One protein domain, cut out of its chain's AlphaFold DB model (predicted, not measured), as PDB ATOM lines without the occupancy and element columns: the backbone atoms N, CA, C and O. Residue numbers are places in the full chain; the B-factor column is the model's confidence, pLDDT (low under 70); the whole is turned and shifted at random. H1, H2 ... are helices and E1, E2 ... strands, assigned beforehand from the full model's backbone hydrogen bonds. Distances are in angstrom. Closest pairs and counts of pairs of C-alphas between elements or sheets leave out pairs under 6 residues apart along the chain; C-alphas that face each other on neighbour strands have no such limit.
ATOM      1  N   PRO A 152      95.828 -21.902  14.511       79.06
ATOM      2  CA  PRO A 152      94.777 -21.743  13.517       79.06
ATOM      3  C   PRO A 152      93.659 -22.778  13.704       79.06
ATOM      4  O   PRO A 152      93.883 -23.904  14.153       79.06
ATOM      5  N   ILE A 153      92.445 -22.395  13.317       81.19
ATOM      6  CA  ILE A 153      91.294 -23.289  13.213       81.19
ATOM      7  C   ILE A 153      91.247 -23.826  11.789       81.19
ATOM      8  O   ILE A 153      91.168 -23.068  10.818       81.19
ATOM      9  N   TYR A 154      91.248 -25.145  11.672       85.38
ATOM     10  CA  TYR A 154      91.161 -25.822  10.390       85.38
ATOM     11  C   TYR A 154      89.703 -26.039  10.020       85.38
ATOM     12  O   TYR A 154      88.904 -26.498  10.831       85.38
ATOM     13  N   VAL A 155      89.338 -25.707   8.788       84.38
ATOM     14  CA  VAL A 155      87.959 -25.804   8.319       84.38
ATOM     15  C   VAL A 155      87.880 -26.752   7.137       84.38
ATOM     16  O   VAL A 155      88.509 -26.519   6.111       84.38
ATOM     17  N   LEU A 156      87.065 -27.796   7.256       85.44
ATOM     18  CA  LEU A 156      86.687 -28.665   6.152       85.44
ATOM     19  C   LEU A 156      85.308 -28.250   5.638       85.44
ATOM     20  O   LEU A 156      84.291 -28.441   6.311       85.44
ATOM     21  N   ASN A 157      85.272 -27.680   4.435       81.81
ATOM     22  CA  ASN A 157      84.045 -27.151   3.860       81.81
ATOM     23  C   ASN A 157      83.416 -28.116   2.840       81.81
ATOM     24  O   ASN A 157      83.865 -28.212   1.700       81.81
ATOM     25  N   LEU A 158      82.342 -28.801   3.236       81.12
ATOM     26  CA  LEU A 158      81.611 -29.786   2.435       81.12
ATOM     27  C   LEU A 158      80.179 -29.313   2.131       81.12
ATOM     28  O   LEU A 158      79.219 -30.060   2.292       81.12
ATOM     29  N   LEU A 159      80.009 -28.076   1.644       76.56
ATOM     30  CA  LEU A 159      78.683 -27.517   1.290       76.56
ATOM     31  C   LEU A 159      77.915 -28.313   0.231       76.56
ATOM     32  O   LEU A 159      76.725 -28.084   0.041       76.56
ATOM     33  N   GLN A 160      78.604 -29.185  -0.497       73.81
ATOM     34  CA  GLN A 160      78.017 -30.020  -1.540       73.81
ATOM     35  C   GLN A 160      77.482 -31.348  -0.994       73.81
ATOM     36  O   GLN A 160      76.784 -32.052  -1.715       73.81
ATOM     37  N   LEU A 161      77.808 -31.691   0.256       75.81
ATOM     38  CA  LEU A 161      77.529 -32.990   0.848       75.81
ATOM     39  C   LEU A 161      76.610 -32.845   2.057       75.81
ATOM     40  O   LEU A 161      76.791 -31.957   2.897       75.81
ATOM     41  N   ARG A 162      75.635 -33.746   2.163       79.56
ATOM     42  CA  ARG A 162      74.803 -33.858   3.365       79.56
ATOM     43  C   ARG A 162      75.574 -34.547   4.498       79.56
ATOM     44  O   ARG A 162      76.406 -35.413   4.212       79.56
ATOM     45  N   PRO A 163      75.305 -34.216   5.771       80.38
ATOM     46  CA  PRO A 163      75.982 -34.868   6.889       80.38
ATOM     47  C   PRO A 163      75.735 -36.388   6.910       80.38
ATOM     48  O   PRO A 163      76.650 -37.155   7.190       80.38
ATOM     49  N   GLU A 164      74.558 -36.866   6.507       81.06
ATOM     50  CA  GLU A 164      74.256 -38.302   6.417       81.06
ATOM     51  C   GLU A 164      75.076 -38.996   5.317       81.06
ATOM     52  O   GLU A 164      75.584 -40.104   5.501       81.06
ATOM     53  N   GLU A 165      75.255 -38.330   4.172       78.12
ATOM     54  CA  GLU A 165      76.094 -38.830   3.077       78.12
ATOM     55  C   GLU A 165      77.570 -38.865   3.477       78.12
ATOM     56  O   GLU A 165      78.293 -39.781   3.082       78.12
ATOM     57  N   PHE A 166      78.014 -37.900   4.285       84.25
ATOM     58  CA  PHE A 166      79.343 -37.912   4.886       84.25
ATOM     59  C   PHE A 166      79.542 -39.138   5.779       84.25
ATOM     60  O   PHE A 166      80.514 -39.866   5.583       84.25
ATOM     61  N   VAL A 167      78.607 -39.407   6.702       84.38
ATOM     62  CA  VAL A 167      78.667 -40.579   7.594       84.38
ATOM     63  C   VAL A 167      78.730 -41.872   6.784       84.38
ATOM     64  O   VAL A 167      79.603 -42.704   7.019       84.38
ATOM     65  N   ILE A 168      77.861 -42.018   5.780       82.06
ATOM     66  CA  ILE A 168      77.843 -43.193   4.901       82.06
ATOM     67  C   ILE A 168      79.184 -43.387   4.190       82.06
ATOM     68  O   ILE A 168      79.738 -44.486   4.204       82.06
ATOM     69  N   ARG A 169      79.723 -42.330   3.574       81.81
ATOM     70  CA  ARG A 169      80.994 -42.398   2.838       81.81
ATOM     71  C   ARG A 169      82.163 -42.714   3.763       81.81
ATOM     72  O   ARG A 169      83.049 -43.477   3.381       81.81
ATOM     73  N   LEU A 170      82.161 -42.156   4.972       84.25
ATOM     74  CA  LEU A 170      83.193 -42.411   5.971       84.25
ATOM     75  C   LEU A 170      83.160 -43.869   6.444       84.25
ATOM     76  O   LEU A 170      84.202 -44.519   6.472       84.25
ATOM     77  N   LEU A 171      81.971 -44.415   6.716       83.06
ATOM     78  CA  LEU A 171      81.793 -45.826   7.076       83.06
ATOM     79  C   LEU A 171      82.155 -46.774   5.923       83.06
ATOM     80  O   LEU A 171      82.795 -47.800   6.153       83.06
ATOM     81  N   ALA A 172      81.811 -46.423   4.682       78.19
ATOM     82  CA  ALA A 172      82.189 -47.204   3.507       78.19
ATOM     83  C   ALA A 172      83.709 -47.266   3.322       78.19
ATOM     84  O   ALA A 172      84.260 -48.351   3.141       78.19
ATOM     85  N   LYS A 173      84.402 -46.127   3.437       80.81
ATOM     86  CA  LYS A 173      85.870 -46.084   3.349       80.81
ATOM     87  C   LYS A 173      86.566 -46.728   4.552       80.81
ATOM     88  O   LYS A 173      87.673 -47.243   4.412       80.81
ATOM     89  N   TYR A 174      85.933 -46.736   5.723       83.00
ATOM     90  CA  TYR A 174      86.418 -47.505   6.870       83.00
ATOM     91  C   TYR A 174      86.359 -49.013   6.596       83.00
ATOM     92  O   TYR A 174      87.350 -49.708   6.792       83.00
ATOM     93  N   GLN A 175      85.245 -49.514   6.050       76.56
ATOM     94  CA  GLN A 175      85.118 -50.932   5.692       76.56
ATOM     95  C   GLN A 175      86.120 -51.380   4.624       76.56
ATOM     96  O   GLN A 175      86.563 -52.528   4.649       76.56
ATOM     97  N   THR A 176      86.494 -50.500   3.689       73.94
ATOM     98  CA  THR A 176      87.523 -50.808   2.684       73.94
ATOM     99  C   THR A 176      88.955 -50.662   3.209       73.94
ATOM    100  O   THR A 176      89.893 -51.000   2.488       73.94
ATOM    101  N   GLY A 177      89.140 -50.193   4.449       79.62
ATOM    102  CA  GLY A 177      90.450 -49.948   5.056       79.62
ATOM    103  C   GLY A 177      91.162 -48.695   4.532       79.62
ATOM    104  O   GLY A 177      92.341 -48.502   4.814       79.62
ATOM    105  N   GLU A 178      90.474 -47.841   3.769       79.19
ATOM    106  CA  GLU A 178      91.019 -46.571   3.267       79.19
ATOM    107  C   GLU A 178      91.069 -45.493   4.359       79.19
ATOM    108  O   GLU A 178      91.877 -44.567   4.285       79.19
ATOM    109  N   VAL A 179      90.206 -45.607   5.372       84.25
ATOM    110  CA  VAL A 179      90.129 -44.682   6.506       84.25
ATOM    111  C   VAL A 179      90.510 -45.390   7.803       84.25
ATOM    112  O   VAL A 179      90.054 -46.493   8.093       84.25
ATOM    113  N   ARG A 180      91.330 -44.702   8.600       86.75
ATOM    114  CA  ARG A 180      91.774 -45.113   9.934       86.75
ATOM    115  C   ARG A 180      90.623 -45.135  10.947       86.75
ATOM    116  O   ARG A 180      89.794 -44.225  10.958       86.75
ATOM    117  N   GLU A 181      90.610 -46.129  11.833       86.88
ATOM    118  CA  GLU A 181      89.584 -46.279  12.877       86.88
ATOM    119  C   GLU A 181      89.544 -45.078  13.827       86.88
ATOM    120  O   GLU A 181      88.467 -44.643  14.234       86.88
ATOM    121  N   GLU A 182      90.705 -44.494  14.133       86.06
ATOM    122  CA  GLU A 182      90.805 -43.351  15.039       86.06
ATOM    123  C   GLU A 182      90.026 -42.142  14.505       86.06
ATOM    124  O   GLU A 182      89.312 -41.487  15.263       86.06
ATOM    125  N   LEU A 183      90.067 -41.912  13.187       86.44
ATOM    126  CA  LEU A 183      89.302 -40.847  12.540       86.44
ATOM    127  C   LEU A 183      87.793 -41.092  12.658       86.44
ATOM    128  O   LEU A 183      87.037 -40.171  12.963       86.44
ATOM    129  N   VAL A 184      87.352 -42.333  12.434       85.75
ATOM    130  CA  VAL A 184      85.936 -42.716  12.536       85.75
ATOM    131  C   VAL A 184      85.443 -42.527  13.961       85.75
ATOM    132  O   VAL A 184      84.412 -41.897  14.174       85.75
ATOM    133  N   ARG A 185      86.198 -43.017  14.947       85.00
ATOM    134  CA  ARG A 185      85.864 -42.851  16.360       85.00
ATOM    135  C   ARG A 185      85.773 -41.371  16.731       85.00
ATOM    136  O   ARG A 185      84.759 -40.946  17.274       85.00
ATOM    137  N   ARG A 186      86.779 -40.577  16.363       84.00
ATOM    138  CA  ARG A 186      86.849 -39.148  16.686       84.00
ATOM    139  C   ARG A 186      85.712 -38.340  16.068       84.00
ATOM    140  O   ARG A 186      85.172 -37.447  16.708       84.00
ATOM    141  N   VAL A 187      85.369 -38.624  14.814       83.94
ATOM    142  CA  VAL A 187      84.401 -37.818  14.061       83.94
ATOM    143  C   VAL A 187      82.976 -38.327  14.216       83.94
ATOM    144  O   VAL A 187      82.073 -37.501  14.186       83.94
ATOM    145  N   LEU A 188      82.747 -39.636  14.361       83.56
ATOM    146  CA  LEU A 188      81.403 -40.223  14.404       83.56
ATOM    147  C   LEU A 188      80.937 -40.626  15.805       83.56
ATOM    148  O   LEU A 188      79.752 -40.501  16.106       83.56
ATOM    149  N   VAL A 189      81.842 -41.148  16.639       80.06
ATOM    150  CA  VAL A 189      81.498 -41.662  17.975       80.06
ATOM    151  C   VAL A 189      81.614 -40.550  19.008       80.06
ATOM    152  O   VAL A 189      80.644 -40.265  19.700       80.06
ATOM    153  N   ASP A 190      82.760 -39.867  19.066       78.75
ATOM    154  CA  ASP A 190      83.023 -38.831  20.075       78.75
ATOM    155  C   ASP A 190      82.136 -37.581  19.884       78.75
ATOM    156  O   ASP A 190      81.918 -36.821  20.824       78.75
ATOM    157  N   THR A 191      81.606 -37.365  18.677       77.06
ATOM    158  CA  THR A 191      80.665 -36.274  18.364       77.06
ATOM    159  C   THR A 191      79.199 -36.651  18.573       77.06
ATOM    160  O   THR A 191      78.333 -35.790  18.427       77.06
ATOM    161  N   GLY A 192      78.905 -37.927  18.846       73.06
ATOM    162  CA  GLY A 192      77.543 -38.439  18.972       73.06
ATOM    163  C   GLY A 192      76.774 -38.575  17.650       73.06
ATOM    164  O   GLY A 192      75.577 -38.840  17.672       73.06
ATOM    165  N   LEU A 193      77.414 -38.444  16.478       79.00
ATOM    166  CA  LEU A 193      76.723 -38.579  15.182       79.00
ATOM    167  C   LEU A 193      76.067 -39.952  14.959       79.00
ATOM    168  O   LEU A 193      75.140 -40.062  14.157       79.00
ATOM    169  N   LEU A 194      76.571 -41.001  15.613       77.00
ATOM    170  CA  LEU A 194      76.003 -42.352  15.543       77.00
ATOM    171  C   LEU A 194      74.989 -42.649  16.657       77.00
ATOM    172  O   LEU A 194      74.477 -43.768  16.722       77.00
ATOM    173  N   GLU A 195      74.673 -41.688  17.527       74.31
ATOM    174  CA  GLU A 195      73.692 -41.899  18.590       74.31
ATOM    175  C   GLU A 195      72.300 -42.174  18.008       74.31
ATOM    176  O   GLU A 195      71.755 -41.409  17.214       74.31
ATOM    177  N   GLY A 196      71.727 -43.322  18.381       65.88
ATOM    178  CA  GLY A 196      70.418 -43.770  17.900       65.88
ATOM    179  C   GLY A 196      70.382 -44.234  16.437       65.88
ATOM    180  O   GLY A 196      69.317 -44.628  15.961       65.88
ATOM    181  N   VAL A 197      71.516 -44.237  15.726       77.06
ATOM    182  CA  VAL A 197      71.602 -44.747  14.351       77.06
ATOM    183  C   VAL A 197      71.470 -46.269  14.355       77.06
ATOM    184  O   VAL A 197      72.199 -46.975  15.051       77.06
ATOM    185  N   ARG A 198      70.536 -46.794  13.556       77.06
ATOM    186  CA  ARG A 198      70.292 -48.241  13.440       77.06
ATOM    187  C   ARG A 198      70.808 -48.766  12.107       77.06
ATOM    188  O   ARG A 198      70.500 -48.207  11.059       77.06
ATOM    189  N   LEU A 199      71.553 -49.867  12.148       77.31
ATOM    190  CA  LEU A 199      72.072 -50.562  10.970       77.31
ATOM    191  C   LEU A 199      71.272 -51.850  10.742       77.31
ATOM    192  O   LEU A 199      71.255 -52.722  11.608       77.31
ATOM    193  N   HIS A 200      70.656 -51.991   9.572       77.12
ATOM    194  CA  HIS A 200      69.966 -53.210   9.155       77.12
ATOM    195  C   HIS A 200      70.654 -53.804   7.932       77.12
ATOM    196  O   HIS A 200      70.721 -53.180   6.877       77.12
ATOM    197  N   TRP A 201      71.161 -55.027   8.046       73.12
ATOM    198  CA  TRP A 201      71.668 -55.755   6.888       73.12
ATOM    199  C   TRP A 201      70.490 -56.273   6.071       73.12
ATOM    200  O   TRP A 201      69.636 -56.985   6.598       73.12
ATOM    201  N   LEU A 202      70.428 -55.909   4.792       69.75
ATOM    202  CA  LEU A 202      69.386 -56.406   3.903       69.75
ATOM    203  C   LEU A 202      69.698 -57.865   3.551       69.75
ATOM    204  O   LEU A 202      70.821 -58.181   3.141       69.75
ATOM    205  N   GLU A 203      68.708 -58.746   3.722       61.88
ATOM    206  CA  GLU A 203      68.830 -60.151   3.335       61.88
ATOM    207  C   GLU A 203      69.191 -60.253   1.852       61.88
ATOM    208  O   GLU A 203      68.603 -59.612   0.976       61.88
ATOM    209  N   GLN A 204      70.233 -61.033   1.579       58.22
ATOM    210  CA  GLN A 204      70.789 -61.166   0.249       58.22
ATOM    211  C   GLN A 204      70.031 -62.268  -0.488       58.22
ATOM    212  O   GLN A 204      70.120 -63.437  -0.124       58.22
ATOM    213  N   ASP A 205      69.313 -61.905  -1.549       56.31
ATOM    214  CA  ASP A 205      68.709 -62.890  -2.445       56.31
ATOM    215  C   ASP A 205      69.795 -63.837  -2.981       56.31
ATOM    216  O   ASP A 205      70.836 -63.384  -3.468       56.31
ATOM    217  N   SER A 206      69.540 -65.148  -2.953       55.31
ATOM    218  CA  SER A 206      70.467 -66.206  -3.408       55.31
ATOM    219  C   SER A 206      71.047 -65.933  -4.806       55.31
ATOM    220  O   SER A 206      72.200 -66.238  -5.111       55.31
ATOM    221  N   PHE A 207      70.248 -65.296  -5.665       54.66
ATOM    222  CA  PHE A 207      70.633 -64.885  -7.013       54.66
ATOM    223  C   PHE A 207      71.656 -63.733  -7.033       54.66
ATOM    224  O   PHE A 207      72.511 -63.669  -7.915       54.66
ATOM    225  N   GLN A 208      71.621 -62.827  -6.052       54.66
ATOM    226  CA  GLN A 208      72.570 -61.716  -5.944       54.66
ATOM    227  C   GLN A 208      73.948 -62.151  -5.427       54.66
ATOM    228  O   GLN A 208      74.946 -61.561  -5.848       54.66
ATOM    229  N   GLN A 209      74.021 -63.195  -4.590       55.50
ATOM    230  CA  GLN A 209      75.296 -63.831  -4.219       55.50
ATOM    231  C   GLN A 209      76.000 -64.422  -5.442       55.50
ATOM    232  O   GLN A 209      77.196 -64.210  -5.626       55.50
ATOM    233  N   PHE A 210      75.248 -65.083  -6.328       54.16
ATOM    234  CA  PHE A 210      75.795 -65.686  -7.547       54.16
ATOM    235  C   PHE A 210      76.400 -64.653  -8.517       54.16
ATOM    236  O   PHE A 210      77.373 -64.939  -9.207       54.16
ATOM    237  N   ILE A 211      75.858 -63.431  -8.547       59.19
ATOM    238  CA  ILE A 211      76.335 -62.333  -9.411       59.19
ATOM    239  C   ILE A 211      77.486 -61.542  -8.745       59.19
ATOM    240  O   ILE A 211      78.041 -60.624  -9.349       59.19
ATOM    241  N   GLY A 212      77.879 -61.887  -7.513       54.78
ATOM    242  CA  GLY A 212      78.962 -61.213  -6.792       54.78
ATOM    243  C   GLY A 212      78.630 -59.769  -6.405       54.78
ATOM    244  O   GLY A 212      79.525 -58.925  -6.339       54.78
ATOM    245  N   ARG A 213      77.345 -59.445  -6.192       58.00
ATOM    246  CA  ARG A 213      76.959 -58.107  -5.719       58.00
ATOM    247  C   ARG A 213      77.281 -57.957  -4.229       58.00
ATOM    248  O   ARG A 213      76.994 -58.882  -3.469       58.00
ATOM    249  N   PRO A 214      77.840 -56.807  -3.803       60.66
ATOM    250  CA  PRO A 214      78.147 -56.570  -2.400       60.66
ATOM    251  C   PRO A 214      76.863 -56.546  -1.562       60.66
ATOM    252  O   PRO A 214      75.817 -56.081  -2.024       60.66
ATOM    253  N   GLN A 215      76.955 -57.071  -0.340       64.88
ATOM    254  CA  GLN A 215      75.873 -57.053   0.641       64.88
ATOM    255  C   GLN A 215      75.508 -55.600   0.960       64.88
ATOM    256  O   GLN A 215      76.398 -54.766   1.105       64.88
ATOM    257  N   ARG A 216      74.212 -55.282   1.026       68.81
ATOM    258  CA  ARG A 216      73.740 -53.918   1.291       68.81
ATOM    259  C   ARG A 216      73.309 -53.780   2.747       68.81
ATOM    260  O   ARG A 216      72.616 -54.649   3.270       68.81
ATOM    261  N   ALA A 217      73.687 -52.677   3.370       68.00
ATOM    262  CA  ALA A 217      73.227 -52.252   4.677       68.00
ATOM    263  C   ALA A 217      72.328 -51.021   4.539       68.00
ATOM    264  O   ALA A 217      72.602 -50.093   3.783       68.00
ATOM    265  N   GLU A 218      71.239 -51.004   5.283       75.31
ATOM    266  CA  GLU A 218      70.382 -49.847   5.460       75.31
ATOM    267  C   GLU A 218      70.766 -49.151   6.768       75.31
ATOM    268  O   GLU A 218      70.780 -49.771   7.832       75.31
ATOM    269  N   ILE A 219      71.118 -47.870   6.678       77.50
ATOM    270  CA  ILE A 219      71.407 -47.016   7.828       77.50
ATOM    271  C   ILE A 219      70.188 -46.130   8.053       77.50
ATOM    272  O   ILE A 219      69.799 -45.353   7.178       77.50
ATOM    273  N   ILE A 220      69.587 -46.258   9.230       75.69
ATOM    274  CA  ILE A 220      68.416 -45.494   9.642       75.69
ATOM    275  C   ILE A 220      68.870 -44.428  10.629       75.69
ATOM    276  O   ILE A 220      69.343 -44.753  11.722       75.69
ATOM    277  N   PHE A 221      68.718 -43.166  10.234       76.44
ATOM    278  CA  PHE A 221      69.004 -42.021  11.094       76.44
ATOM    279  C   PHE A 221      67.726 -41.623  11.850       76.44
ATOM    280  O   PHE A 221      66.689 -41.435  11.205       76.44
ATOM    281  N   PRO A 222      67.772 -41.495  13.189       71.44
ATOM    282  CA  PRO A 222      66.596 -41.154  13.992       71.44
ATOM    283  C   PRO A 222      66.164 -39.691  13.816       71.44
ATOM    284  O   PRO A 222      64.998 -39.363  14.005       71.44
ATOM    285  N   GLN A 223      67.102 -38.812  13.454       71.44
ATOM    286  CA  GLN A 223      66.886 -37.383  13.241       71.44
ATOM    287  C   GLN A 223      67.906 -36.830  12.239       71.44
ATOM    288  O   GLN A 223      68.921 -37.474  11.961       71.44
ATOM    289  N   ALA A 224      67.643 -35.633  11.712       69.69
ATOM    290  CA  ALA A 224      68.585 -34.930  10.848       69.69
ATOM    291  C   ALA A 224      69.883 -34.608  11.607       69.69
ATOM    292  O   ALA A 224      69.846 -34.086  12.724       69.69
ATOM    293  N   LEU A 225      71.025 -34.902  10.990       78.00
ATOM    294  CA  LEU A 225      72.328 -34.645  11.595       78.00
ATOM    295  C   LEU A 225      72.676 -33.142  11.557       78.00
ATOM    296  O   LEU A 225      72.188 -32.406  10.689       78.00
ATOM    297  N   PRO A 226      73.523 -32.653  12.485       77.06
ATOM    298  CA  PRO A 226      73.920 -31.251  12.513       77.06
ATOM    299  C   PRO A 226      74.672 -30.854  11.237       77.06
ATOM    300  O   PRO A 226      75.475 -31.607  10.689       77.06
ATOM    301  N   ASP A 227      74.461 -29.617  10.784       74.75
ATOM    302  CA  ASP A 227      75.132 -29.053   9.606       74.75
ATOM    303  C   ASP A 227      76.577 -28.603   9.897       74.75
ATOM    304  O   ASP A 227      77.287 -28.150   8.991       74.75
ATOM    305  N   ARG A 228      77.014 -28.698  11.161       78.38
ATOM    306  CA  ARG A 228      78.320 -28.246  11.654       78.38
ATOM    307  C   ARG A 228      78.825 -29.148  12.771       78.38
ATOM    308  O   ARG A 228      78.069 -29.489  13.675       78.38
ATOM    309  N   LEU A 229      80.120 -29.440  12.751       78.94
ATOM    310  CA  LEU A 229      80.804 -30.198  13.797       78.94
ATOM    311  C   LEU A 229      82.101 -29.503  14.175       78.94
ATOM    312  O   LEU A 229      82.852 -29.086  13.298       78.94
ATOM    313  N   VAL A 230      82.369 -29.409  15.473       80.31
ATOM    314  CA  VAL A 230      83.637 -28.909  16.007       80.31
ATOM    315  C   VAL A 230      84.294 -30.043  16.766       80.31
ATOM    316  O   VAL A 230      83.696 -30.588  17.691       80.31
ATOM    317  N   VAL A 231      85.507 -30.404  16.362       83.12
ATOM    318  CA  VAL A 231      86.222 -31.564  16.891       83.12
ATOM    319  C   VAL A 231      87.688 -31.198  17.099       83.12
ATOM    320  O   VAL A 231      88.296 -30.546  16.252       83.12
ATOM    321  N   MET A 232      88.263 -31.603  18.230       82.56
ATOM    322  CA  MET A 232      89.714 -31.568  18.422       82.56
ATOM    323  C   MET A 232      90.332 -32.822  17.823       82.56
ATOM    324  O   MET A 232      89.880 -33.925  18.123       82.56
ATOM    325  N   MET A 233      91.354 -32.652  16.992       83.56
ATOM    326  CA  MET A 233      91.973 -33.746  16.245       83.56
ATOM    327  C   MET A 233      93.493 -33.663  16.342       83.56
ATOM    328  O   MET A 233      94.039 -32.561  16.393       83.56
ATOM    329  N   SER A 234      94.181 -34.802  16.351       88.12
ATOM    330  CA  SER A 234      95.641 -34.820  16.195       88.12
ATOM    331  C   SER A 234      96.052 -34.437  14.767       88.12
ATOM    332  O   SER A 234      95.232 -34.467  13.845       88.12
ATOM    333  N   GLY A 235      97.322 -34.099  14.546       84.81
ATOM    334  CA  GLY A 235      97.843 -33.806  13.210       84.81
ATOM    335  C   GLY A 235      97.650 -34.968  12.234       84.81
ATOM    336  O   GLY A 235      97.222 -34.762  11.098       84.81
ATOM    337  N   ASP A 236      97.866 -36.200  12.690       87.94
ATOM    338  CA  ASP A 236      97.628 -37.408  11.890       87.94
ATOM    339  C   ASP A 236      96.149 -37.596  11.515       87.94
ATOM    340  O   ASP A 236      95.821 -37.962  10.376       87.94
ATOM    341  N   GLU A 237      95.241 -37.338  12.460       88.38
ATOM    342  CA  GLU A 237      93.795 -37.383  12.230       88.38
ATOM    343  C   GLU A 237      93.373 -36.276  11.248       88.38
ATOM    344  O   GLU A 237      92.590 -36.532  10.331       88.38
ATOM    345  N   LEU A 238      93.940 -35.072  11.374       88.25
ATOM    346  CA  LEU A 238      93.686 -33.925  10.500       88.25
ATOM    347  C   LEU A 238      94.116 -34.198   9.052       88.25
ATOM    348  O   LEU A 238      93.367 -33.935   8.107       88.25
ATOM    349  N   LEU A 239      95.307 -34.773   8.864       89.88
ATOM    350  CA  LEU A 239      95.812 -35.173   7.549       89.88
ATOM    351  C   LEU A 239      94.961 -36.292   6.937       89.88
ATOM    352  O   LEU A 239      94.672 -36.272   5.738       89.88
ATOM    353  N   SER A 240      94.519 -37.248   7.757       88.62
ATOM    354  CA  SER A 240      93.612 -38.317   7.323       88.62
ATOM    355  C   SER A 240      92.256 -37.755   6.886       88.62
ATOM    356  O   SER A 240      91.733 -38.141   5.838       88.62
ATOM    357  N   LEU A 241      91.722 -36.783   7.631       89.56
ATOM    358  CA  LEU A 241      90.485 -36.085   7.295       89.56
ATOM    359  C   LEU A 241      90.610 -35.282   5.992       89.56
ATOM    360  O   LEU A 241      89.698 -35.316   5.169       89.56
ATOM    361  N   ARG A 242      91.743 -34.604   5.763       89.56
ATOM    362  CA  ARG A 242      92.016 -33.903   4.497       89.56
ATOM    363  C   ARG A 242      92.023 -34.861   3.309       89.56
ATOM    364  O   ARG A 242      91.380 -34.566   2.305       89.56
ATOM    365  N   ARG A 243      92.709 -36.005   3.412       89.12
ATOM    366  CA  ARG A 243      92.731 -37.026   2.344       89.12
ATOM    367  C   ARG A 243      91.326 -37.526   2.027       89.12
ATOM    368  O   ARG A 243      90.935 -37.536   0.866       89.12
ATOM    369  N   PHE A 244      90.549 -37.845   3.061       87.81
ATOM    370  CA  PHE A 244      89.146 -38.218   2.901       87.81
ATOM    371  C   PHE A 244      88.333 -37.109   2.214       87.81
ATOM    372  O   PHE A 244      87.603 -37.378   1.265       87.81
ATOM    373  N   GLY A 245      88.475 -35.859   2.661       84.62
ATOM    374  CA  GLY A 245      87.768 -34.715   2.089       84.62
ATOM    375  C   GLY A 245      88.102 -34.487   0.614       84.62
ATOM    376  O   GLY A 245      87.191 -34.282  -0.184       84.62
ATOM    377  N   LEU A 246      89.381 -34.590   0.236       83.88
ATOM    378  CA  LEU A 246      89.819 -34.508  -1.158       83.88
ATOM    379  C   LEU A 246      89.214 -35.636  -1.996       83.88
ATOM    380  O   LEU A 246      88.655 -35.359  -3.053       83.88
ATOM    381  N   ASP A 247      89.256 -36.879  -1.516       80.62
ATOM    382  CA  ASP A 247      88.667 -38.021  -2.222       80.62
ATOM    383  C   ASP A 247      87.170 -37.835  -2.467       80.62
ATOM    384  O   ASP A 247      86.678 -38.084  -3.567       80.62
ATOM    385  N   VAL A 248      86.445 -37.392  -1.437       76.75
ATOM    386  CA  VAL A 248      85.009 -37.123  -1.522       76.75
ATOM    387  C   VAL A 248      84.739 -36.009  -2.520       76.75
ATOM    388  O   VAL A 248      83.841 -36.133  -3.335       76.75
ATOM    389  N   VAL A 249      85.519 -34.936  -2.500       72.38
ATOM    390  CA  VAL A 249      85.320 -33.791  -3.389       72.38
ATOM    391  C   VAL A 249      85.673 -34.114  -4.847       72.38
ATOM    392  O   VAL A 249      84.913 -33.755  -5.747       72.38
ATOM    393  N   TYR A 250      86.758 -34.849  -5.099       69.44
ATOM    394  CA  TYR A 250      87.122 -35.300  -6.448       69.44
ATOM    395  C   TYR A 250      86.118 -36.307  -7.029       69.44
ATOM    396  O   TYR A 250      85.966 -36.380  -8.250       69.44
ATOM    397  N   ALA A 251      85.384 -37.031  -6.180       64.62
ATOM    398  CA  ALA A 251      84.285 -37.908  -6.583       64.62
ATOM    399  C   ALA A 251      83.167 -37.183  -7.347       64.62
ATOM    400  O   ALA A 251      82.579 -37.735  -8.279       64.62
ATOM    401  N   PHE A 252      82.865 -35.944  -6.944       52.81
ATOM    402  CA  PHE A 252      81.762 -35.145  -7.485       52.81
ATOM    403  C   PHE A 252      82.148 -34.340  -8.742       52.81
ATOM    404  O   PHE A 252      81.304 -33.644  -9.306       52.81
ATOM    405  N   GLY A 253      83.386 -34.470  -9.235       48.94
ATOM    406  CA  GLY A 253      83.871 -33.817 -10.454       48.94
ATOM    407  C   GLY A 253      84.843 -32.666 -10.185       48.94
ATOM    408  O   GLY A 253      85.538 -32.645  -9.172       48.94
ATOM    409  N   ILE A 254      84.948 -31.722 -11.132       43.06
ATOM    410  CA  ILE A 254      85.891 -30.592 -11.059       43.06
ATOM    411  C   ILE A 254      85.500 -29.692  -9.881       43.06
ATOM    412  O   ILE A 254      84.650 -28.810 -10.007       43.06
ATOM    413  N   TYR A 255      86.138 -29.904  -8.732       42.78
ATOM    414  CA  TYR A 255      86.089 -28.963  -7.627       42.78
ATOM    415  C   TYR A 255      86.748 -27.662  -8.063       42.78
ATOM    416  O   TYR A 255      87.961 -27.591  -8.263       42.78
ATOM    417  N   VAL A 256      85.933 -26.626  -8.231       45.09
ATOM    418  CA  VAL A 256      86.431 -25.257  -8.256       45.09
ATOM    419  C   VAL A 256      86.536 -24.850  -6.791       45.09
ATOM    420  O   VAL A 256      85.485 -24.651  -6.173       45.09
ATOM    421  N   PRO A 257      87.746 -24.761  -6.204       47.72
ATOM    422  CA  PRO A 257      87.894 -24.247  -4.854       47.72
ATOM    423  C   PRO A 257      87.225 -22.879  -4.812       47.72
ATOM    424  O   PRO A 257      87.656 -21.942  -5.487       47.72
ATOM    425  N   GLN A 258      86.135 -22.764  -4.056       45.22
ATOM    426  CA  GLN A 258      85.453 -21.490  -3.861       45.22
ATOM    427  C   GLN A 258      86.241 -20.639  -2.864       45.22
ATOM    428  O   GLN A 258      85.711 -20.175  -1.869       45.22
ATOM    429  N   LEU A 259      87.524 -20.411  -3.128       43.69
ATOM    430  CA  LEU A 259      88.338 -19.451  -2.398       43.69
ATOM    431  C   LEU A 259      88.228 -18.103  -3.109       43.69
ATOM    432  O   LEU A 259      89.139 -17.634  -3.785       43.69
ATOM    433  N   LYS A 260      87.062 -17.469  -2.964       38.09
ATOM    434  CA  LYS A 260      86.993 -16.007  -3.005       38.09
ATOM    435  C   LYS A 260      87.081 -15.501  -1.572       38.09
ATOM    436  O   LYS A 260      86.523 -16.113  -0.666       38.09
ATOM    437  N   ALA A 261      87.730 -14.352  -1.402       43.69
ATOM    438  CA  ALA A 261      87.973 -13.633  -0.148       43.69
ATOM    439  C   ALA A 261      86.744 -13.402   0.770       43.69
ATOM    440  O   ALA A 261      86.906 -12.903   1.872       43.69
ATOM    441  N   ASN A 262      85.533 -13.797   0.361       42.72
ATOM    442  CA  ASN A 262      84.308 -13.732   1.161       42.72
ATOM    443  C   ASN A 262      84.118 -14.942   2.098       42.72
ATOM    444  O   ASN A 262      83.289 -14.884   3.004       42.72
ATOM    445  N   VAL A 263      84.863 -16.040   1.906       50.81
ATOM    446  CA  VAL A 263      84.744 -17.234   2.763       50.81
ATOM    447  C   VAL A 263      85.232 -16.948   4.184       50.81
ATOM    448  O   VAL A 263      84.646 -17.464   5.126       50.81
ATOM    449  N   SER A 264      86.213 -16.063   4.388       54.19
ATOM    450  CA  SER A 264      86.670 -15.695   5.737       54.19
ATOM    451  C   SER A 264      85.571 -15.057   6.587       54.19
ATOM    452  O   SER A 264      85.486 -15.348   7.777       54.19
ATOM    453  N   ASP A 265      84.708 -14.228   5.996       56.22
ATOM    454  CA  ASP A 265      83.647 -13.539   6.738       56.22
ATOM    455  C   ASP A 265      82.470 -14.467   7.047       56.22
ATOM    456  O   ASP A 265      81.928 -14.422   8.150       56.22
ATOM    457  N   GLU A 266      82.123 -15.373   6.127       56.94
ATOM    458  CA  GLU A 266      81.158 -16.437   6.418       56.94
ATOM    459  C   GLU A 266      81.690 -17.418   7.463       56.94
ATOM    460  O   GLU A 266      80.957 -17.777   8.378       56.94
ATOM    461  N   LEU A 267      82.959 -17.833   7.370       57.44
ATOM    462  CA  LEU A 267      83.572 -18.755   8.326       57.44
ATOM    463  C   LEU A 267      83.703 -18.137   9.725       57.44
ATOM    464  O   LEU A 267      83.492 -18.833  10.717       57.44
ATOM    465  N   ARG A 268      83.949 -16.826   9.832       61.75
ATOM    466  CA  ARG A 268      83.961 -16.097  11.115       61.75
ATOM    467  C   ARG A 268      82.608 -16.093  11.825       61.75
ATOM    468  O   ARG A 268      82.571 -16.048  13.052       61.75
ATOM    469  N   GLN A 269      81.500 -16.183  11.086       60.00
ATOM    470  CA  GLN A 269      80.161 -16.333  11.674       60.00
ATOM    471  C   GLN A 269      79.899 -17.746  12.222       60.00
ATOM    472  O   GLN A 269      78.914 -17.957  12.931       60.00
ATOM    473  N   LEU A 270      80.746 -18.725  11.889       56.78
ATOM    474  CA  LEU A 270      80.592 -20.131  12.284       56.78
ATOM    475  C   LEU A 270      81.351 -20.476  13.567       56.78
ATOM    476  O   LEU A 270      81.087 -21.513  14.169       56.78
ATOM    477  N   VAL A 271      82.279 -19.615  13.979       59.75
ATOM    478  CA  VAL A 271      83.172 -19.830  15.116       59.75
ATOM    479  C   VAL A 271      82.614 -19.109  16.356       59.75
ATOM    480  O   VAL A 271      82.133 -17.976  16.234       59.75
ATOM    481  N   PRO A 272      82.651 -19.720  17.562       59.84
ATOM    482  CA  PRO A 272      82.250 -19.054  18.801       59.84
ATOM    483  C   PRO A 272      82.940 -17.694  18.964       59.84
ATOM    484  O   PRO A 272      84.101 -17.537  18.590       59.84
ATOM    485  N   ARG A 273      82.257 -16.706  19.565       58.53
ATOM    486  CA  ARG A 273      82.793 -15.334  19.729       58.53
ATOM    487  C   ARG A 273      84.185 -15.288  20.374       58.53
ATOM    488  O   ARG A 273      84.960 -14.385  20.089       58.53
ATOM    489  N   THR A 274      84.508 -16.278  21.200       54.75
ATOM    490  CA  THR A 274      85.806 -16.454  21.867       54.75
ATOM    491  C   THR A 274      86.974 -16.742  20.921       54.75
ATOM    492  O   THR A 274      88.120 -16.565  21.317       54.75
ATOM    493  N   LEU A 275      86.706 -17.158  19.683       60.66
ATOM    494  CA  LEU A 275      87.696 -17.635  18.715       60.66
ATOM    495  C   LEU A 275      87.676 -16.842  17.393       60.66
ATOM    496  O   LEU A 275      88.335 -17.223  16.430       60.66
ATOM    497  N   GLN A 276      86.964 -15.711  17.334       63.44
ATOM    498  CA  GLN A 276      86.838 -14.884  16.118       63.44
ATOM    499  C   GLN A 276      88.160 -14.289  15.609       63.44
ATOM    500  O   GLN A 276      88.249 -13.918  14.439       63.44
ATOM    501  N   ASN A 277      89.175 -14.215  16.473       63.38
ATOM    502  CA  ASN A 277      90.508 -13.717  16.131       63.38
ATOM    503  C   ASN A 277      91.473 -14.823  15.680       63.38
ATOM    504  O   ASN A 277      92.608 -14.513  15.329       63.38
ATOM    505  N   ALA A 278      91.056 -16.093  15.714       68.94
ATOM    506  CA  ALA A 278      91.886 -17.192  15.244       68.94
ATOM    507  C   ALA A 278      91.998 -17.162  13.713       68.94
ATOM    508  O   ALA A 278      91.042 -16.837  13.001       68.94
ATOM    509  N   GLU A 279      93.177 -17.508  13.207       75.56
ATOM    510  CA  GLU A 279      93.388 -17.700  11.777       75.56
ATOM    511  C   GLU A 279      92.591 -18.922  11.298       75.56
ATOM    512  O   GLU A 279      92.575 -19.957  11.959       75.56
ATOM    513  N   LEU A 280      91.896 -18.792  10.168       77.06
ATOM    514  CA  LEU A 280      91.068 -19.853   9.596       77.06
ATOM    515  C   LEU A 280      91.760 -20.424   8.364       77.06
ATOM    516  O   LEU A 280      91.966 -19.706   7.385       77.06
ATOM    517  N   ILE A 281      92.079 -21.715   8.397       82.38
ATOM    518  CA  ILE A 281      92.765 -22.411   7.305       82.38
ATOM    519  C   ILE A 281      91.811 -23.430   6.683       82.38
ATOM    520  O   ILE A 281      91.346 -24.350   7.351       82.38
ATOM    521  N   ASP A 282      91.526 -23.286   5.389       83.44
ATOM    522  CA  ASP A 282      90.740 -24.265   4.634       83.44
ATOM    523  C   ASP A 282      91.560 -25.541   4.393       83.44
ATOM    524  O   ASP A 282      92.599 -25.514   3.731       83.44
ATOM    525  N   LEU A 283      91.062 -26.670   4.897       84.62
ATOM    526  CA  LEU A 283      91.685 -27.985   4.784       84.62
ATOM    527  C   LEU A 283      91.743 -28.525   3.362       84.62
ATOM    528  O   LEU A 283      92.524 -29.438   3.128       84.62
ATOM    529  N   LEU A 284      90.946 -28.016   2.426       82.88
ATOM    530  CA  LEU A 284      91.008 -28.402   1.009       82.88
ATOM    531  C   LEU A 284      91.663 -27.316   0.147       82.88
ATOM    532  O   LEU A 284      91.874 -27.509  -1.051       82.88
ATOM    533  N   GLY A 285      91.984 -26.176   0.757       78.38
ATOM    534  CA  GLY A 285      92.570 -25.024   0.100       78.38
ATOM    535  C   GLY A 285      94.062 -25.177  -0.183       78.38
ATOM    536  O   GLY A 285      94.759 -26.040   0.361       78.38
ATOM    537  N   SER A 286      94.564 -24.276  -1.027       73.44
ATOM    538  CA  SER A 286      95.990 -24.134  -1.338       73.44
ATOM    539  C   SER A 286      96.803 -23.500  -0.205       73.44
ATOM    540  O   SER A 286      98.027 -23.574  -0.236       73.44
ATOM    541  N   SER A 287      96.147 -22.875   0.779       73.00
ATOM    542  CA  SER A 287      96.790 -22.282   1.957       73.00
ATOM    543  C   SER A 287      97.197 -23.313   3.013       73.00
ATOM    544  O   SER A 287      97.972 -22.989   3.907       73.00
ATOM    545  N   PHE A 288      96.702 -24.549   2.926       81.88
ATOM    546  CA  PHE A 288      97.071 -25.608   3.855       81.88
ATOM    547  C   PHE A 288      98.435 -26.209   3.498       81.88
ATOM    548  O   PHE A 288      98.611 -26.785   2.421       81.88
ATOM    549  N   GLN A 289      99.381 -26.124   4.431       84.00
ATOM    550  CA  GLN A 289     100.721 -26.681   4.282       84.00
ATOM    551  C   GLN A 289     100.889 -27.946   5.128       84.00
ATOM    552  O   GLN A 289     101.108 -27.883   6.332       84.00
ATOM    553  N   GLU A 290     100.858 -29.116   4.482       84.25
ATOM    554  CA  GLU A 290     101.014 -30.423   5.152       84.25
ATOM    555  C   GLU A 290     102.302 -30.533   5.982       84.25
ATOM    556  O   GLU A 290     102.319 -31.202   7.010       84.25
ATOM    557  N   LYS A 291     103.374 -29.849   5.563       82.50
ATOM    558  CA  LYS A 291     104.683 -29.879   6.231       82.50
ATOM    559  C   LYS A 291     104.717 -29.130   7.566       82.50
ATOM    560  O   LYS A 291     105.650 -29.336   8.333       82.50
ATOM    561  N   GLU A 292     103.744 -28.258   7.820       81.62
ATOM    562  CA  GLU A 292     103.659 -27.456   9.049       81.62
ATOM    563  C   GLU A 292     102.845 -28.166  10.147       81.62
ATOM    564  O   GLU A 292     102.821 -27.718  11.292       81.62
ATOM    565  N   ILE A 293     102.204 -29.296   9.824       83.56
ATOM    566  CA  ILE A 293     101.387 -30.069  10.760       83.56
ATOM    567  C   ILE A 293     102.260 -31.091  11.488       83.56
ATOM    568  O   ILE A 293     102.709 -32.077  10.904       83.56
ATOM    569  N   ALA A 294     102.475 -30.880  12.786       83.88
ATOM    570  CA  ALA A 294     103.090 -31.888  13.643       83.88
ATOM    571  C   ALA A 294     102.076 -33.015  13.950       83.88
ATOM    572  O   ALA A 294     100.945 -32.706  14.331       83.88
ATOM    573  N   PRO A 295     102.456 -34.301  13.831       80.94
ATOM    574  CA  PRO A 295     101.529 -35.435  13.937       80.94
ATOM    575  C   PRO A 295     100.850 -35.545  15.312       80.94
ATOM    576  O   PRO A 295      99.657 -35.840  15.385       80.94
ATOM    577  N   ASP A 296     101.570 -35.209  16.385       80.94
ATOM    578  CA  ASP A 296     101.077 -35.289  17.769       80.94
ATOM    579  C   ASP A 296     100.406 -33.993  18.265       80.94
ATOM    580  O   ASP A 296      99.870 -33.945  19.374       80.94
ATOM    581  N   ALA A 297     100.433 -32.918  17.471       81.94
ATOM    582  CA  ALA A 297      99.802 -31.659  17.852       81.94
ATOM    583  C   ALA A 297      98.276 -31.761  17.738       81.94
ATOM    584  O   ALA A 297      97.749 -32.405  16.835       81.94
ATOM    585  N   SER A 298      97.564 -31.121  18.668       81.69
ATOM    586  CA  SER A 298      96.100 -31.076  18.668       81.69
ATOM    587  C   SER A 298      95.599 -29.793  18.018       81.69
ATOM    588  O   SER A 298      96.008 -28.696  18.397       81.69
ATOM    589  N   PHE A 299      94.674 -29.936  17.079       83.81
ATOM    590  CA  PHE A 299      94.113 -28.852  16.286       83.81
ATOM    591  C   PHE A 299      92.594 -28.811  16.419       83.81
ATOM    592  O   PHE A 299      91.924 -29.845  16.453       83.81
ATOM    593  N   ILE A 300      92.036 -27.601  16.464       83.25
ATOM    594  CA  ILE A 300      90.588 -27.405  16.395       83.25
ATOM    595  C   ILE A 300      90.175 -27.507  14.932       83.25
ATOM    596  O   ILE A 300      90.667 -26.755  14.087       83.25
ATOM    597  N   THR A 301      89.240 -28.409  14.655       84.44
ATOM    598  CA  THR A 301      88.727 -28.653  13.312       84.44
ATOM    599  C   THR A 301      87.225 -28.418  13.260       84.44
ATOM    600  O   THR A 301      86.466 -28.978  14.048       84.44
ATOM    601  N   LEU A 302      86.793 -27.586  12.316       83.88
ATOM    602  CA  LEU A 302      85.395 -27.318  12.008       83.88
ATOM    603  C   LEU A 302      85.026 -28.021  10.698       83.88
ATOM    604  O   LEU A 302      85.609 -27.732   9.656       83.88
ATOM    605  N   ILE A 303      84.021 -28.889  10.724       84.19
ATOM    606  CA  ILE A 303      83.458 -29.518   9.524       84.19
ATOM    607  C   ILE A 303      82.099 -28.876   9.242       84.19
ATOM    608  O   ILE A 303      81.250 -28.804  10.132       84.19
ATOM    609  N   ARG A 304      81.894 -28.390   8.016       83.06
ATOM    610  CA  ARG A 304      80.654 -27.729   7.574       83.06
ATOM    611  C   ARG A 304      80.002 -28.528   6.450       83.06
ATOM    612  O   ARG A 304      80.675 -28.848   5.475       83.06
ATOM    613  N   PHE A 305      78.698 -28.765   6.546       81.44
ATOM    614  CA  PHE A 305      77.909 -29.498   5.552       81.44
ATOM    615  C   PHE A 305      76.888 -28.609   4.832       81.44
ATOM    616  O   PHE A 305      76.682 -27.440   5.181       81.44
TER     617      PHE A 305
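Overview. This is residues 152 to 305 of the 313 residues of the protein "zf-HC2 domain-containing protein" of Planctomycetales bacterium 4484_113 (UniProt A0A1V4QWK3). A strongly twisted sheet of four strands has H1, H2 and H4 over one face and little H5 over the other, and a long thin arm sticks out from this body. The arm is the two-stranded ribbon E2 and E3, with H3 at its far tip, and it makes the length. The 154 printed residues hold five named helices and six named strands, in the order E1 H1 H2 E2 H3 E3 E4 H4 H5 E5 E6, a mixed class of helices and strands. The larger sheet runs E4, E6, E1, E5 and is mixed; the smaller is antiparallel. The whole is compact by its radius of gyration of the C-alphas, 17.3 A, yet elongated, with spans of 59 by 31 by 30 A.

Along the chain. Find C-alpha 153 at (91.294, -23.289, 13.213), where E1 begins; it runs to residue 158. H1, residues 163 to 175, covers 18.5 A, and H2 is residues 181 to 189. Next come E2, residues 198 to 201, H3, residues 206 to 210, and E3, residues 217 to 221. E4, residues 228 to 234, spans 19.1 A. At C-alpha 235, (97.843, -33.806, 13.210), H4 begins and runs 24.3 A to residue 251. H5 is residues 263 to 268 and E5 residues 280 to 282. E6, residues 298 to 305, covers 22.5 A and ends at C-alpha 305, (77.909, -29.498, 5.552).

Arrangement. Look first at E4 and E6, antiparallel, with N 231 and O 301 2.9 A apart. E6 and E1 are parallel, N 156 to O 302 at 2.8 A, and so are E1 and E5, N 155 to O 281 at 2.8 A. H4 is on this sheet, 9.7 A high, along the strands at 12 degrees to E6 on the local plane. On the same face, H2 lies over E4. H2 touches H4 with residues 237 to 241 of H4 alone, closest at the C-alphas of Leu 183 and Glu 237, 5.7 A. H1 and H2 form a helical hairpin, closest at C-alphas 174 and 181, 6.9 A, at a shallow tilt of 26 degrees. H1 only just stands up from the sheet, rising 41 degrees. H5 is on the opposite face from H4. E2 and E3 are antiparallel, N 200 to O 218 at 2.8 A. H3 touches no helix. In each helix every O i to N i+4 pair is within hydrogen-bond range.

Size, cuts and confidence. The C-alphas farthest apart are those of Phe 207 and Asn 277, 59.6 A. The printed part has no cut. H4 to H5, H5 to E5 and E5 to E6 are long links. Residues 206 to 212 stand free. Look for pLDDT under 70 at residue 196, residues 202 to 217, residue 224 and residues 250 to 278.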